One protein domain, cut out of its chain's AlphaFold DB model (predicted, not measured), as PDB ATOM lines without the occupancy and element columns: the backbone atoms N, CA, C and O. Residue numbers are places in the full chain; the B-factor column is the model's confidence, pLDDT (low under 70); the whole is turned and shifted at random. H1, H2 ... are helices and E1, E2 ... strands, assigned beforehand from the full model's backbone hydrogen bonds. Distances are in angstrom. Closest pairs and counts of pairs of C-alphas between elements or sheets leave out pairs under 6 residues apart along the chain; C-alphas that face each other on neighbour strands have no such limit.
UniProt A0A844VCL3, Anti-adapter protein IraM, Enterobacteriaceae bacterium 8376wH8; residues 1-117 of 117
ATOM      1  N   MET A   1     142.857 167.344 301.243       80.75
ATOM      2  CA  MET A   1     142.194 168.671 301.269       80.75
ATOM      3  C   MET A   1     143.267 169.753 301.318       80.75
ATOM      4  O   MET A   1     144.264 169.527 301.996       80.75
ATOM      5  N   LYS A   2     143.115 170.855 300.569       88.06
ATOM      6  CA  LYS A   2     144.051 171.993 300.590       88.06
ATOM      7  C   LYS A   2     143.635 172.970 301.690       88.06
ATOM      8  O   LYS A   2     142.449 173.285 301.793       88.06
ATOM      9  N   TRP A   3     144.608 173.426 302.466       91.06
ATOM     10  CA  TRP A   3     144.446 174.386 303.549       91.06
ATOM     11  C   TRP A   3     145.352 175.584 303.297       91.06
ATOM     12  O   TRP A   3     146.471 175.407 302.818       91.06
ATOM     13  N   THR A   4     144.875 176.776 303.621       93.25
ATOM     14  CA  THR A   4     145.647 178.018 303.546       93.25
ATOM     15  C   THR A   4     146.001 178.462 304.954       93.25
ATOM     16  O   THR A   4     145.132 178.468 305.829       93.25
ATOM     17  N   ILE A   5     147.256 178.840 305.168       93.56
ATOM     18  CA  ILE A   5     147.718 179.393 306.440       93.56
ATOM     19  C   ILE A   5     147.341 180.872 306.487       93.56
ATOM     20  O   ILE A   5     147.749 181.653 305.628       93.56
ATOM     21  N   LEU A   6     146.535 181.255 307.473       93.88
ATOM     22  CA  LEU A   6     146.095 182.636 307.665       93.88
ATOM     23  C   LEU A   6     147.070 183.408 308.550       93.88
ATOM     24  O   LEU A   6     147.426 184.539 308.238       93.88
ATOM     25  N   ASN A   7     147.478 182.800 309.662       93.00
ATOM     26  CA  ASN A   7     148.404 183.389 310.620       93.00
ATOM     27  C   ASN A   7     149.079 182.283 311.443       93.00
ATOM     28  O   ASN A   7     148.501 181.207 311.605       93.00
ATOM     29  N   THR A   8     150.267 182.555 311.982       93.38
ATOM     30  CA  THR A   8     151.020 181.621 312.820       93.38
ATOM     31  C   THR A   8     151.654 182.346 313.999       93.38
ATOM     32  O   THR A   8     152.401 183.303 313.826       93.38
ATOM     33  N   LEU A   9     151.385 181.844 315.200       93.81
ATOM     34  CA  LEU A   9     152.016 182.255 316.448       93.81
ATOM     35  C   LEU A   9     153.010 181.176 316.865       93.81
ATOM     36  O   LEU A   9     152.682 179.992 316.881       93.81
ATOM     37  N   ILE A  10     154.225 181.578 317.220       92.56
ATOM     38  CA  ILE A  10     155.298 180.654 317.591       92.56
ATOM     39  C   ILE A  10     155.636 180.902 319.054       92.56
ATOM     40  O   ILE A  10     156.014 182.017 319.408       92.56
ATOM     41  N   CYS A  11     155.534 179.873 319.893       91.94
ATOM     42  CA  CYS A  11     155.877 179.942 321.307       91.94
ATOM     43  C   CYS A  11     157.298 179.399 321.522       91.94
ATOM     44  O   CYS A  11     157.487 178.182 321.624       91.94
ATOM     45  N   PRO A  12     158.317 180.275 321.610       89.00
ATOM     46  CA  PRO A  12     159.707 179.844 321.659       89.00
ATOM     47  C   PRO A  12     160.034 179.017 322.904       89.00
ATOM     48  O   PRO A  12     160.859 178.122 322.814       89.00
ATOM     49  N   GLN A  13     159.367 179.264 324.033       88.38
ATOM     50  CA  GLN A  13     159.602 178.545 325.291       88.38
ATOM     51  C   GLN A  13     159.159 177.075 325.243       88.38
ATOM     52  O   GLN A  13     159.832 176.214 325.796       88.38
ATOM     53  N   SER A  14     158.027 176.782 324.597       90.38
ATOM     54  CA  SER A  14     157.440 175.436 324.579       90.38
ATOM     55  C   SER A  14     157.795 174.628 323.335       90.38
ATOM     56  O   SER A  14     157.575 173.421 323.311       90.38
ATOM     57  N   GLY A  15     158.309 175.276 322.285       90.94
ATOM     58  CA  GLY A  15     158.561 174.612 321.006       90.94
ATOM     59  C   GLY A  15     157.283 174.351 320.197       90.94
ATOM     60  O   GLY A  15     157.301 173.565 319.251       90.94
ATOM     61  N   ILE A  16     156.168 174.983 320.572       93.19
ATOM     62  CA  ILE A  16     154.857 174.815 319.938       93.19
ATOM     63  C   ILE A  16     154.553 176.013 319.044       93.19
ATOM     64  O   ILE A  16     154.855 177.155 319.392       93.19
ATOM     65  N   ALA A  17     153.905 175.753 317.914       94.12
ATOM     66  CA  ALA A  17     153.296 176.778 317.087       94.12
ATOM     67  C   ALA A  17     151.782 176.566 316.978       94.12
ATOM     68  O   ALA A  17     151.272 175.440 317.005       94.12
ATOM     69  N   PHE A  18     151.077 177.684 316.854       95.00
ATOM     70  CA  PHE A  18     149.644 177.758 316.624       95.00
ATOM     71  C   PHE A  18     149.418 178.395 315.264       95.00
ATOM     72  O   PHE A  18     149.802 179.543 315.060       95.00
ATOM     73  N   SER A  19     148.782 177.683 314.342       94.69
ATOM     74  CA  SER A  19     148.419 178.246 313.040       94.69
ATOM     75  C   SER A  19     146.911 178.337 312.897       94.69
ATOM     76  O   SER A  19     146.204 177.338 313.040       94.69
ATOM     77  N   ALA A  20     146.429 179.530 312.564       95.44
ATOM     78  CA  ALA A  20     145.090 179.726 312.044       95.44
ATOM     79  C   ALA A  20     145.081 179.257 310.585       95.44
ATOM     80  O   ALA A  20     145.808 179.793 309.747       95.44
ATOM     81  N   ILE A  21     144.278 178.243 310.278       94.75
ATOM     82  CA  ILE A  21     144.197 177.632 308.948       94.75
ATOM     83  C   ILE A  21     142.775 177.713 308.405       94.75
ATOM     84  O   ILE A  21     141.810 177.656 309.164       94.75
ATOM     85  N   SER A  22     142.637 177.818 307.086       94.44
ATOM     86  CA  SER A  22     141.344 177.856 306.397       94.44
ATOM     87  C   SER A  22     141.253 176.785 305.320       94.44
ATOM     88  O   SER A  22     142.221 176.535 304.601       94.44
ATOM     89  N   SER A  23     140.086 176.161 305.189       87.69
ATOM     90  CA  SER A  23     139.781 175.230 304.098       87.69
ATOM     91  C   SER A  23     138.967 175.886 302.978       87.69
ATOM     92  O   SER A  23     138.413 176.971 303.132       87.69
ATOM     93  N   LEU A  24     138.804 175.167 301.861       76.94
ATOM     94  CA  LEU A  24     138.015 175.588 300.691       76.94
ATOM     95  C   LEU A  24     136.546 175.962 300.981       76.94
ATOM     96  O   LEU A  24     135.911 176.578 300.135       76.94
ATOM     97  N   ARG A  25     135.989 175.596 302.141       81.19
ATOM     98  CA  ARG A  25     134.612 175.950 302.539       81.19
ATOM     99  C   ARG A  25     134.561 177.073 303.579       81.19
ATOM    100  O   ARG A  25     133.608 177.137 304.344       81.19
ATOM    101  N   PHE A  26     135.607 177.897 303.664       82.06
ATOM    102  CA  PHE A  26     135.756 178.974 304.656       82.06
ATOM    103  C   PHE A  26     135.729 178.516 306.123       82.06
ATOM    104  O   PHE A  26     135.713 179.348 307.029       82.06
ATOM    105  N   LEU A  27     135.775 177.202 306.378       91.50
ATOM    106  CA  LEU A  27     135.946 176.669 307.724       91.50
ATOM    107  C   LEU A  27     137.359 176.989 308.197       91.50
ATOM    108  O   LEU A  27     138.332 176.594 307.542       91.50
ATOM    109  N   LYS A  28     137.438 177.684 309.330       94.94
ATOM    110  CA  LYS A  28     138.681 178.070 309.988       94.94
ATOM    111  C   LYS A  28     138.940 177.168 311.188       94.94
ATOM    112  O   LYS A  28     138.011 176.789 311.899       94.94
ATOM    113  N   PHE A  29     140.209 176.869 311.427       95.06
ATOM    114  CA  PHE A  29     140.663 176.072 312.562       95.06
ATOM    115  C   PHE A  29     141.922 176.681 313.170       95.06
ATOM    116  O   PHE A  29     142.652 177.410 312.497       95.06
ATOM    117  N   ILE A  30     142.191 176.338 314.424       95.94
ATOM    118  CA  ILE A  30     143.461 176.594 315.099       95.94
ATOM    119  C   ILE A  30     144.166 175.246 315.245       95.94
ATOM    120  O   ILE A  30     143.669 174.341 315.916       95.94
ATOM    121  N   MET A  31     145.326 175.108 314.609       94.50
ATOM    122  CA  MET A  31     146.156 173.906 314.661       94.50
ATOM    123  C   MET A  31     147.345 174.109 315.592       94.50
ATOM    124  O   MET A  31     148.051 175.107 315.486       94.50
ATOM    125  N   TRP A  32     147.560 173.143 316.480       94.44
ATOM    126  CA  TRP A  32     148.576 173.155 317.525       94.44
ATOM    127  C   TRP A  32     149.592 172.077 317.180       94.44
ATOM    128  O   TRP A  32     149.230 170.900 317.110       94.44
ATOM    129  N   TYR A  33     150.844 172.445 316.936       92.62
ATOM    130  CA  TYR A  33     151.840 171.500 316.433       92.62
ATOM    131  C   TYR A  33     153.248 171.814 316.934       92.62
ATOM    132  O   TYR A  33     153.541 172.921 317.382       92.62
ATOM    133  N   GLU A  34     154.122 170.813 316.875       91.75
ATOM    134  CA  GLU A  34     155.547 170.981 317.160       91.75
ATOM    135  C   GLU A  34     156.204 171.831 316.067       91.75
ATOM    136  O   GLU A  34     156.154 171.484 314.886       91.75
ATOM    137  N   ALA A  35     156.831 172.939 316.455       89.19
ATOM    138  CA  ALA A  35     157.380 173.946 315.549       89.19
ATOM    139  C   ALA A  35     158.737 173.543 314.929       89.19
ATOM    140  O   ALA A  35     159.666 174.346 314.833       89.19
ATOM    141  N   ASP A  36     158.851 172.290 314.492       84.00
ATOM    142  CA  ASP A  36     159.970 171.793 313.681       84.00
ATOM    143  C   ASP A  36     159.907 172.327 312.246       84.00
ATOM    144  O   ASP A  36     160.925 172.511 311.574       84.00
ATOM    145  N   VAL A  37     158.685 172.581 311.786       85.75
ATOM    146  CA  VAL A  37     158.348 173.138 310.480       85.75
ATOM    147  C   VAL A  37     157.409 174.293 310.748       85.75
ATOM    148  O   VAL A  37     156.362 174.090 311.347       85.75
ATOM    149  N   ILE A  38     157.779 175.499 310.337       87.31
ATOM    150  CA  ILE A  38     156.999 176.698 310.637       87.31
ATOM    151  C   ILE A  38     156.131 177.001 309.427       87.31
ATOM    152  O   ILE A  38     156.648 177.232 308.339       87.31
ATOM    153  N   LEU A  39     154.815 176.968 309.626       89.56
ATOM    154  CA  LEU A  39     153.838 177.249 308.581       89.56
ATOM    155  C   LEU A  39     153.673 178.756 308.455       89.56
ATOM    156  O   LEU A  39     153.304 179.410 309.431       89.56
ATOM    157  N   LEU A  40     153.933 179.321 307.282       87.50
ATOM    158  CA  LEU A  40     153.943 180.770 307.112       87.50
ATOM    159  C   LEU A  40     152.626 181.284 306.518       87.50
ATOM    160  O   LEU A  40     152.014 180.600 305.696       87.50
ATOM    161  N   PRO A  41     152.166 182.488 306.907       89.81
ATOM    162  CA  PRO A  41     150.969 183.091 306.327       89.81
ATOM    163  C   PRO A  41     151.042 183.162 304.796       89.81
ATOM    164  O   PRO A  41     152.070 183.528 304.231       89.81
ATOM    165  N   GLY A  42     149.943 182.819 304.124       88.62
ATOM    166  CA  GLY A  42     149.856 182.775 302.659       88.62
ATOM    167  C   GLY A  42     150.298 181.449 302.035       88.62
ATOM    168  O   GLY A  42     149.907 181.157 300.902       88.62
ATOM    169  N   GLU A  43     151.033 180.603 302.764       89.31
ATOM    170  CA  GLU A  43     151.362 179.264 302.289       89.31
ATOM    171  C   GLU A  43     150.127 178.365 302.239       89.31
ATOM    172  O   GLU A  43     149.088 178.601 302.872       89.31
ATOM    173  N   THR A  44     150.253 177.283 301.476       90.56
ATOM    174  CA  THR A  44     149.210 176.270 301.394       90.56
ATOM    175  C   THR A  44     149.771 174.906 301.725       90.56
ATOM    176  O   THR A  44     150.860 174.548 301.281       90.56
ATOM    177  N   MET A  45     149.000 174.137 302.484       90.12
ATOM    178  CA  MET A  45     149.376 172.795 302.895       90.12
ATOM    179  C   MET A  45     148.315 171.773 302.508       90.12
ATOM    180  O   MET A  45     147.112 172.059 302.465       90.12
ATOM    181  N   LYS A  46     148.755 170.543 302.255       88.81
ATOM    182  CA  LYS A  46     147.871 169.375 302.176       88.81
ATOM    183  C   LYS A  46     148.211 168.431 303.321       88.81
ATOM    184  O   LYS A  46     149.358 168.019 303.465       88.81
ATOM    185  N   LEU A  47     147.202 168.094 304.118       78.62
ATOM    186  CA  LEU A  47     147.316 167.079 305.162       78.62
ATOM    187  C   LEU A  47     147.250 165.683 304.540       78.62
ATOM    188  O   LEU A  47     146.323 165.382 303.782       78.62
ATOM    189  N   TYR A  48     148.219 164.853 304.904       79.94
ATOM    190  CA  TYR A  48     148.247 163.407 304.723       79.94
ATOM    191  C   TYR A  48     148.306 162.755 306.112       79.94
ATOM    192  O   TYR A  48     148.597 163.427 307.099       79.94
ATOM    193  N   SER A  49     148.027 161.454 306.207       71.38
ATOM    194  CA  SER A  49     147.845 160.741 307.485       71.38
ATOM    195  C   SER A  49     148.946 160.978 308.531       71.38
ATOM    196  O   SER A  49     148.631 161.088 309.709       71.38
ATOM    197  N   SER A  50     150.214 161.092 308.125       67.38
ATOM    198  CA  SER A  50     151.351 161.364 309.027       67.38
ATOM    199  C   SER A  50     152.301 162.456 308.529       67.38
ATOM    200  O   SER A  50     153.391 162.639 309.072       67.38
ATOM    201  N   ARG A  51     151.932 163.159 307.455       80.00
ATOM    202  CA  ARG A  51     152.796 164.140 306.790       80.00
ATOM    203  C   ARG A  51     151.988 165.319 306.297       80.00
ATOM    204  O   ARG A  51     150.807 165.202 305.983       80.00
ATOM    205  N   VAL A  52     152.664 166.441 306.145       83.50
ATOM    206  CA  VAL A  52     152.128 167.612 305.463       83.50
ATOM    207  C   VAL A  52     152.931 167.854 304.202       83.50
ATOM    208  O   VAL A  52     154.148 167.707 304.200       83.50
ATOM    209  N   LEU A  53     152.240 168.188 303.120       85.44
ATOM    210  CA  LEU A  53     152.875 168.680 301.905       85.44
ATOM    211  C   LEU A  53     152.790 170.203 301.923       85.44
ATOM    212  O   LEU A  53     151.677 170.733 301.894       85.44
ATOM    213  N   ILE A  54     153.938 170.872 301.987       83.50
ATOM    214  CA  ILE A  54     154.083 172.334 301.984       83.50
ATOM    215  C   ILE A  54     155.042 172.667 300.843       83.50
ATOM    216  O   ILE A  54     156.102 172.057 300.760       83.50
ATOM    217  N   ASN A  55     154.667 173.581 299.942       79.56
ATOM    218  CA  ASN A  55     155.484 173.962 298.775       79.56
ATOM    219  C   ASN A  55     156.051 172.743 298.005       79.56
ATOM    220  O   ASN A  55     157.232 172.691 297.676       79.56
ATOM    221  N   ASP A  56     155.205 171.728 297.788       80.94
ATOM    222  CA  ASP A  56     155.529 170.455 297.118       80.94
ATOM    223  C   ASP A  56     156.600 169.577 297.798       80.94
ATOM    224  O   ASP A  56     157.037 168.573 297.237       80.94
ATOM    225  N   GLN A  57     156.954 169.877 299.051       84.06
ATOM    226  CA  GLN A  57     157.836 169.057 299.881       84.06
ATOM    227  C   GLN A  57     157.081 168.408 301.044       84.06
ATOM    228  O   GLN A  57     156.219 169.013 301.685       84.06
ATOM    229  N   TYR A  58     157.385 167.135 301.305       86.88
ATOM    230  CA  TYR A  58     156.806 166.405 302.428       86.88
ATOM    231  C   TYR A  58     157.577 166.693 303.709       86.88
ATOM    232  O   TYR A  58     158.772 166.414 303.804       86.88
ATOM    233  N   HIS A  59     156.851 167.131 304.726       85.44
ATOM    234  CA  HIS A  59     157.375 167.343 306.060       85.44
ATOM    235  C   HIS A  59     156.639 166.467 307.074       85.44
ATOM    236  O   HIS A  59     155.428 166.247 306.977       85.44
ATOM    237  N   SER A  60     157.379 165.955 308.056       85.31
ATOM    238  CA  SER A  60     156.773 165.363 309.247       85.31
ATOM    239  C   SER A  60     156.250 166.494 310.124       85.31
ATOM    240  O   SER A  60     156.981 167.448 310.385       85.31
ATOM    241  N   LEU A  61     154.998 166.397 310.564       86.00
ATOM    242  CA  LEU A  61     154.383 167.387 311.441       86.00
ATOM    243  C   LEU A  61     153.677 166.669 312.580       86.00
ATOM    244  O   LEU A  61     152.727 165.918 312.357       86.00
ATOM    245  N   LYS A  62     154.133 166.913 313.806       89.75
ATOM    246  CA  LYS A  62     153.476 166.386 314.996       89.75
ATOM    247  C   LYS A  62     152.386 167.357 315.430       89.75
ATOM    248  O   LYS A  62     152.672 168.407 316.000       89.75
ATOM    249  N   ILE A  63     151.145 167.003 315.127       90.56
ATOM    250  CA  ILE A  63     149.961 167.786 315.483       90.56
ATOM    251  C   ILE A  63     149.440 167.285 316.829       90.56
ATOM    252  O   ILE A  63     149.173 166.096 316.989       90.56
ATOM    253  N   TYR A  64     149.294 168.194 317.786       92.56
ATOM    254  CA  TYR A  64     148.725 167.912 319.103       92.56
ATOM    255  C   TYR A  64     147.207 168.067 319.110       92.56
ATOM    256  O   TYR A  64     146.512 167.267 319.728       92.56
ATOM    257  N   ASN A  65     146.693 169.100 318.436       93.12
ATOM    258  CA  ASN A  65     145.262 169.368 318.374       93.12
ATOM    259  C   ASN A  65     144.886 170.189 317.134       93.12
ATOM    260  O   ASN A  65     145.694 170.966 316.617       93.12
ATOM    261  N   ILE A  66     143.637 170.043 316.692       91.75
ATOM    262  CA  ILE A  66     142.989 170.906 315.705       91.75
ATOM    263  C   ILE A  66     141.605 171.247 316.253       91.75
ATOM    264  O   ILE A  66     140.745 170.376 316.356       91.75
ATOM    265  N   ALA A  67     141.392 172.514 316.592       94.44
ATOM    266  CA  ALA A  67     140.113 173.014 317.083       94.44
ATOM    267  C   ALA A  67     139.459 173.923 316.042       94.44
ATOM    268  O   ALA A  67     140.154 174.555 315.245       94.44
ATOM    269  N   VAL A  68     138.126 174.001 316.042       95.06
ATOM    270  CA  VAL A  68     137.410 175.028 315.269       95.06
ATOM    271  C   VAL A  68     137.900 176.399 315.722       95.06
ATOM    272  O   VAL A  68     138.180 176.599 316.900       95.06
ATOM    273  N   TYR A  69     138.060 177.317 314.777       95.88
ATOM    274  CA  TYR A  69     138.558 178.646 315.086       95.88
ATOM    275  C   TYR A  69     137.563 179.417 315.951       95.88
ATOM    276  O   TYR A  69     136.402 179.578 315.574       95.88
ATOM    277  N   ASP A  70     138.069 179.930 317.063       96.00
ATOM    278  CA  ASP A  70     137.382 180.829 317.974       96.00
ATOM    279  C   ASP A  70     138.245 182.084 318.159       96.00
ATOM    280  O   ASP A  70     139.443 181.986 318.439       96.00
ATOM    281  N   GLU A  71     137.650 183.260 317.955       95.06
ATOM    282  CA  GLU A  71     138.389 184.528 317.981       95.06
ATOM    283  C   GLU A  71     138.918 184.830 319.388       95.06
ATOM    284  O   GLU A  71     140.076 185.210 319.534       95.06
ATOM    285  N   ALA A  72     138.120 184.588 320.433       96.00
ATOM    286  CA  ALA A  72     138.534 184.848 321.810       96.00
ATOM    287  C   ALA A  72     139.720 183.960 322.217       96.00
ATOM    288  O   ALA A  72     140.698 184.439 322.791       96.00
ATOM    289  N   GLN A  73     139.680 182.674 321.860       94.44
ATOM    290  CA  GLN A  73     140.799 181.760 322.060       94.44
ATOM    291  C   GLN A  73     142.053 182.223 321.310       94.44
ATOM    292  O   GLN A  73     143.157 182.141 321.849       94.44
ATOM    293  N   TRP A  74     141.900 182.691 320.072       94.94
ATOM    294  CA  TRP A  74     143.023 183.163 319.273       94.94
ATOM    295  C   TRP A  74     143.660 184.439 319.847       94.94
ATOM    296  O   TRP A  74     144.888 184.520 319.907       94.94
ATOM    297  N   GLU A  75     142.866 185.389 320.350       94.56
ATOM    298  CA  GLU A  75     143.390 186.581 321.033       94.56
ATOM    299  C   GLU A  75     144.166 186.222 322.306       94.56
ATOM    300  O   GLU A  75     145.286 186.692 322.489       94.56
ATOM    301  N   ILE A  76     143.660 185.287 323.121       93.38
ATOM    302  CA  ILE A  76     144.384 184.785 324.305       93.38
ATOM    303  C   ILE A  76     145.743 184.179 323.917       93.38
ATOM    304  O   ILE A  76     146.728 184.307 324.648       93.38
ATOM    305  N   LEU A  77     145.823 183.486 322.775       92.19
ATOM    306  CA  LEU A  77     147.097 182.966 322.271       92.19
ATOM    307  C   LEU A  77     148.030 184.092 321.810       92.19
ATOM    308  O   LEU A  77     149.240 183.977 321.999       92.19
ATOM    309  N   ARG A  78     147.482 185.163 321.225       89.12
ATOM    310  CA  ARG A  78     148.236 186.309 320.703       89.12
ATOM    311  C   ARG A  78     148.833 187.186 321.805       89.12
ATOM    312  O   ARG A  78     149.919 187.718 321.611       89.12
ATOM    313  N   GLU A  79     148.164 187.303 322.949       89.38
ATOM    314  CA  GLU A  79     148.675 188.037 324.119       89.38
ATOM    315  C   GLU A  79     149.934 187.401 324.727       89.38
ATOM    316  O   GLU A  79     150.695 188.054 325.444       89.38
ATOM    317  N   ARG A  80     150.187 186.118 324.445       85.44
ATOM    318  CA  ARG A  80     151.377 185.425 324.939       85.44
ATOM    319  C   ARG A  80     152.632 185.915 324.213       85.44
ATOM    320  O   ARG A  80     152.587 186.154 323.004       85.44
ATOM    321  N   PRO A  81     153.792 185.954 324.898       80.81
ATOM    322  CA  PRO A  81     155.070 186.201 324.244       80.81
ATOM    323  C   PRO A  81     155.287 185.217 323.092       80.81
ATOM    324  O   PRO A  81     155.389 184.002 323.290       80.81
ATOM    325  N   SER A  82     155.338 185.752 321.877       84.69
ATOM    326  CA  SER A  82     155.546 184.984 320.656       84.69
ATOM    327  C   SER A  82     156.816 185.441 319.948       84.69
ATOM    328  O   SER A  82     157.281 186.574 320.112       84.69
ATOM    329  N   CYS A  83     157.433 184.528 319.198       86.44
ATOM    330  CA  CYS A  83     158.562 184.873 318.346       86.44
ATOM    331  C   CYS A  83     158.055 185.791 317.220       86.44
ATOM    332  O   CYS A  83     157.171 185.363 316.472       86.44
ATOM    333  N   PRO A  84     158.596 187.017 317.075       77.81
ATOM    334  CA  PRO A  84     158.248 187.889 315.968       77.81
ATOM    335  C   PRO A  84     158.883 187.300 314.709       77.81
ATOM    336  O   PRO A  84     160.071 187.482 314.428       77.81
ATOM    337  N   TYR A  85     158.113 186.496 313.984       73.19
ATOM    338  CA  TYR A  85     158.507 186.101 312.645       73.19
ATOM    339  C   TYR A  85     158.541 187.357 311.775       73.19
ATOM    340  O   TYR A  85     157.526 188.037 311.620       73.19
ATOM    341  N   HIS A  86     159.700 187.662 311.202       65.50
ATOM    342  CA  HIS A  86     159.839 188.743 310.242       65.50
ATOM    343  C   HIS A  86     159.950 188.137 308.847       65.50
ATOM    344  O   HIS A  86     161.029 187.731 308.415       65.50
ATOM    345  N   ALA A  87     158.824 188.090 308.133       53.31
ATOM    346  CA  ALA A  87     158.819 187.735 306.721       53.31
ATOM    347  C   ALA A  87     159.679 188.743 305.939       53.31
ATOM    348  O   ALA A  87     159.251 189.867 305.697       53.31
ATOM    349  N   GLY A  88     160.907 188.356 305.587       53.59
ATOM    350  CA  GLY A  88     161.834 189.207 304.832       53.59
ATOM    351  C   GLY A  88     162.421 190.401 305.597       53.59
ATOM    352  O   GLY A  88     162.929 191.315 304.955       53.59
ATOM    353  N   GLY A  89     162.349 190.426 306.935       50.66
ATOM    354  CA  GLY A  89     162.911 191.522 307.737       50.66
ATOM    355  C   GLY A  89     164.429 191.441 307.902       50.66
ATOM    356  O   GLY A  89     165.020 190.366 307.781       50.66
ATOM    357  N   GLU A  90     165.044 192.594 308.181       52.19
ATOM    358  CA  GLU A  90     166.484 192.747 308.401       52.19
ATOM    359  C   GLU A  90     167.030 191.664 309.338       52.19
ATOM    360  O   GLU A  90     166.424 191.324 310.360       52.19
ATOM    361  N   ARG A  91     168.190 191.105 308.971       56.66
ATOM    362  CA  ARG A  91     168.927 190.180 309.831       56.66
ATOM    363  C   ARG A  91     169.242 190.901 311.138       56.66
ATOM    364  O   ARG A  91     170.136 191.736 311.183       56.66
ATOM    365  N   SER A  92     168.497 190.572 312.186       64.62
ATOM    366  CA  SER A  92     168.895 190.917 313.542       64.62
ATOM    367  C   SER A  92     170.008 189.968 313.957       64.62
ATOM    368  O   SER A  92     169.830 188.748 313.916       64.62
ATOM    369  N   ASP A  93     171.130 190.523 314.403       69.06
ATOM    370  CA  ASP A  93     172.249 189.741 314.938       69.06
ATOM    371  C   ASP A  93     171.921 189.104 316.299       69.06
ATOM    372  O   ASP A  93     172.662 188.251 316.785       69.06
ATOM    373  N   SER A  94     170.801 189.489 316.926       75.88
ATOM    374  CA  SER A  94     170.375 188.948 318.216       75.88
ATOM    375  C   SER A  94     168.890 188.582 318.257       75.88
ATOM    376  O   SER A  94     168.041 189.192 317.598       75.88
ATOM    377  N   CYS A  95     168.567 187.562 319.053       82.94
ATOM    378  CA  CYS A  95     167.201 187.139 319.334       82.94
ATOM    379  C   CYS A  95     166.961 187.139 320.846       82.94
ATOM    380  O   CYS A  95     167.650 186.440 321.586       82.94
ATOM    381  N   PHE A  96     165.936 187.862 321.303       84.00
ATOM    382  CA  PHE A  96     165.564 187.928 322.723       84.00
ATOM    383  C   PHE A  96     165.333 186.541 323.351       84.00
ATOM    384  O   PHE A  96     165.690 186.298 324.499       84.00
ATOM    385  N   TYR A  97     164.771 185.610 322.579       86.31
ATOM    386  CA  TYR A  97     164.422 184.269 323.045       86.31
ATOM    387  C   TYR A  97     165.588 183.271 323.004       86.31
ATOM    388  O   TYR A  97     165.416 182.126 323.409       86.31
ATOM    389  N   GLN A  98     166.756 183.657 322.486       84.50
ATOM    390  CA  GLN A  98     167.834 182.744 322.088       84.50
ATOM    391  C   GLN A  98     168.282 181.770 323.182       84.50
ATOM    392  O   GLN A  98     168.461 180.588 322.896       84.50
ATOM    393  N   SER A  99     168.420 182.236 324.424       84.94
ATOM    394  CA  SER A  99     168.889 181.416 325.549       84.94
ATOM    395  C   SER A  99     167.874 180.375 326.032       84.94
ATOM    396  O   SER A  99     168.264 179.428 326.709       84.94
ATOM    397  N   PHE A 100     166.595 180.514 325.676       86.88
ATOM    398  CA  PHE A 100     165.513 179.628 326.123       86.88
ATOM    399  C   PHE A 100     164.576 179.196 324.982       86.88
ATOM    400  O   PHE A 100     163.443 178.773 325.209       86.88
ATOM    401  N   CYS A 101     165.038 179.302 323.734       88.88
ATOM    402  CA  CYS A 101     164.261 178.936 322.559       88.88
ATOM    403  C   CYS A 101     164.322 177.421 322.322       88.88
ATOM    404  O   CYS A 101     165.345 176.880 321.906       88.88
ATOM    405  N   ALA A 102     163.196 176.739 322.513       89.69
ATOM    406  CA  ALA A 102     163.007 175.322 322.225       89.69
ATOM    407  C   ALA A 102     162.789 175.024 320.725       89.69
ATOM    408  O   ALA A 102     162.842 173.868 320.312       89.69
ATOM    409  N   ILE A 103     162.592 176.045 319.881       87.88
ATOM    410  CA  ILE A 103     162.362 175.886 318.434       87.88
ATOM    411  C   ILE A 103     163.636 175.391 317.747       87.88
ATOM    412  O   ILE A 103     164.664 176.072 317.799       87.88
ATOM    413  N   LYS A 104     163.574 174.233 317.079       82.19
ATOM    414  CA  LYS A 104     164.746 173.600 316.444       82.19
ATOM    415  C   LYS A 104     165.277 174.397 315.250       82.19
ATOM    416  O   LYS A 104     166.487 174.472 315.063       82.19
ATOM    417  N   ARG A 105     164.387 175.014 314.463       80.75
ATOM    418  CA  ARG A 105     164.742 175.813 313.280       80.75
ATOM    419  C   ARG A 105     164.210 177.236 313.415       80.75
ATOM    420  O   ARG A 105     163.003 177.445 313.395       80.75
ATOM    421  N   CYS A 106     165.107 178.212 313.559       83.69
ATOM    422  CA  CYS A 106     164.711 179.614 313.691       83.69
ATOM    423  C   CYS A 106     163.986 180.085 312.415       83.69
ATOM    424  O   CYS A 106     164.572 179.976 311.336       83.69
ATOM    425  N   PRO A 107     162.768 180.655 312.511       81.12
ATOM    426  CA  PRO A 107     162.056 181.165 311.337       81.12
ATOM    427  C   PRO A 107     162.770 182.355 310.681       81.12
ATOM    428  O   PRO A 107     162.642 182.570 309.483       81.12
ATOM    429  N   ASN A 108     163.558 183.100 311.462       82.31
ATOM    430  CA  ASN A 108     164.325 184.257 311.005       82.31
ATOM    431  C   ASN A 108     165.771 183.884 310.607       82.31
ATOM    432  O   ASN A 108     166.591 184.767 310.386       82.31
ATOM    433  N   ASN A 109     166.110 182.586 310.548       78.19
ATOM    434  CA  ASN A 109     167.456 182.078 310.241       78.19
ATOM    435  C   ASN A 109     168.585 182.650 311.125       78.19
ATOM    436  O   ASN A 109     169.739 182.708 310.698       78.19
ATOM    437  N   ILE A 110     168.271 183.051 312.361       79.00
ATOM    438  CA  ILE A 110     169.275 183.498 313.333       79.00
ATOM    439  C   ILE A 110     170.019 182.255 313.849       79.00
ATOM    440  O   ILE A 110     169.360 181.313 314.314       79.00
ATOM    441  N   PRO A 111     171.361 182.207 313.763       73.31
ATOM    442  CA  PRO A 111     172.131 181.090 314.288       73.31
ATOM    443  C   PRO A 111     171.967 181.017 315.807       73.31
ATOM    444  O   PRO A 111     172.003 182.034 316.500       73.31
ATOM    445  N   ARG A 112     171.809 179.807 316.351       70.81
ATOM    446  CA  ARG A 112     171.966 179.625 317.796       70.81
ATOM    447  C   ARG A 112     173.434 179.888 318.120       70.81
ATOM    448  O   ARG A 112     174.298 179.219 317.564       70.81
ATOM    449  N   SER A 113     173.718 180.837 319.008       61.59
ATOM    450  CA  SER A 113     175.042 180.915 319.629       61.59
ATOM    451  C   SER A 113     175.284 179.594 320.358       61.59
ATOM    452  O   SER A 113     174.633 179.305 321.364       61.59
ATOM    453  N   GLU A 114     176.176 178.761 319.831       50.97
ATOM    454  CA  GLU A 114     176.708 177.616 320.560       50.97
ATOM    455  C   GLU A 114     177.494 178.132 321.766       50.97
ATOM    456  O   GLU A 114     178.687 178.397 321.686       50.97
ATOM    457  N   THR A 115     176.825 178.287 322.900       44.06
ATOM    458  CA  THR A 115     177.495 178.421 324.195       44.06
ATOM    459  C   THR A 115     176.692 177.704 325.260       44.06
ATOM    460  O   THR A 115     176.143 178.348 326.141       44.06
ATOM    461  N   TRP A 116     176.638 176.377 325.159       39.19
ATOM    462  CA  TRP A 116     176.574 175.483 326.317       39.19
ATOM    463  C   TRP A 116     177.364 174.216 325.952       39.19
ATOM    464  O   TRP A 116     176.860 173.346 325.244       39.19
ATOM    465  N   ARG A 117     178.643 174.193 326.350       33.53
ATOM    466  CA  ARG A 117     179.343 172.936 326.651       33.53
ATOM    467  C   ARG A 117     178.902 172.475 328.030       33.53
ATOM    468  O   ARG A 117     178.694 173.373 328.876       33.53
TER     469      ARG A 117
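What this domain is: This is residues 1 to 117 of the 117 residues of the protein "Anti-adapter protein IraM" of Enterobacteriaceae bacterium 8376wH8 (UniProt A0A844VCL3). One strongly twisted sheet of seven strands curls like part of a barrel, open between its edge strands E6 and E7, with the short helix H1 over the outer side of E2 and E3. Beyond one end of the sheet, a long looping stretch with no named element, residues 79 to 117, winds away and lengthens the domain. The printed part has 117 residues, with strands E1 to E7 followed by H1; the sheet order is E6, E5, E4, E1, E2, E3, E7, all antiparallel. The class is mostly strand, though under half of the residues are in named elements. The whole is compact, with a radius of gyration of the C-alphas of 14.7 A and spans of 48 by 33 by 26 A.

Where its parts are: E1, residues 2 to 11, begins with C-alpha 2 at (144.051, 171.993, 300.590), measures 25.1 A and bends by 66 degrees at residue 6. E2, residues 16 to 23, measures 21.9 A, and E3, residues 28 to 34, measures 19.7 A. E4 is residues 44 to 47, 10.1 A; E5 is residues 51 to 54, 9.6 A; E6 is residues 57 to 60, 10.1 A. E7, residues 63 to 68, measures 14.5 A. H1, residues 71 to 78, measures 10.4 A and ends with C-alpha 78 at (148.236, 186.309, 320.703).

How they stand to each other: E1, E2 and E3 form a meander, each strand the antiparallel neighbour of the one before, and so do E4, E5 and E6. E1 to E4 form a Greek key, a meander of three strands with the fourth, E4, the antiparallel neighbour of the first. In the hairpin E1 and E2, N 9 and O 18 are 2.8 A apart; in the hairpin E2 and E3, N 19 and O 31 are 2.9 A apart. Between E3 and E7, N 30 and O 67 are 2.8 A apart. On the other side of E1, N 45 of E4 and O 3 are 2.8 A apart. Between E4 and E5, N 53 and O 46 are 2.9 A apart, and between E5 and E6, N 59 and O 52 are 2.8 A apart. H1 is on the sheet, at a height over the sheet of 9.5 A. It lies over E2, and only just over E3, with 3 C-alphas. On the local plane it runs slantwise to E2 at 31 degrees, only just so. The closest C-alphas of E1 and H1, Leu 9 and Arg 78, are 7.0 A apart. In H1 every O i to N i+4 pair is within hydrogen-bond range.

The domain as a whole: The C-alphas farthest apart, those of Arg 25 and Arg 117, are 50.9 A apart. The printed part has no cut. No link between named elements is long; E3 to E4 is short and the others are tight. The mean pLDDT of the printed part is 83.8, with residue 50, residues 86 to 93 and residues 113 to 117 under 70.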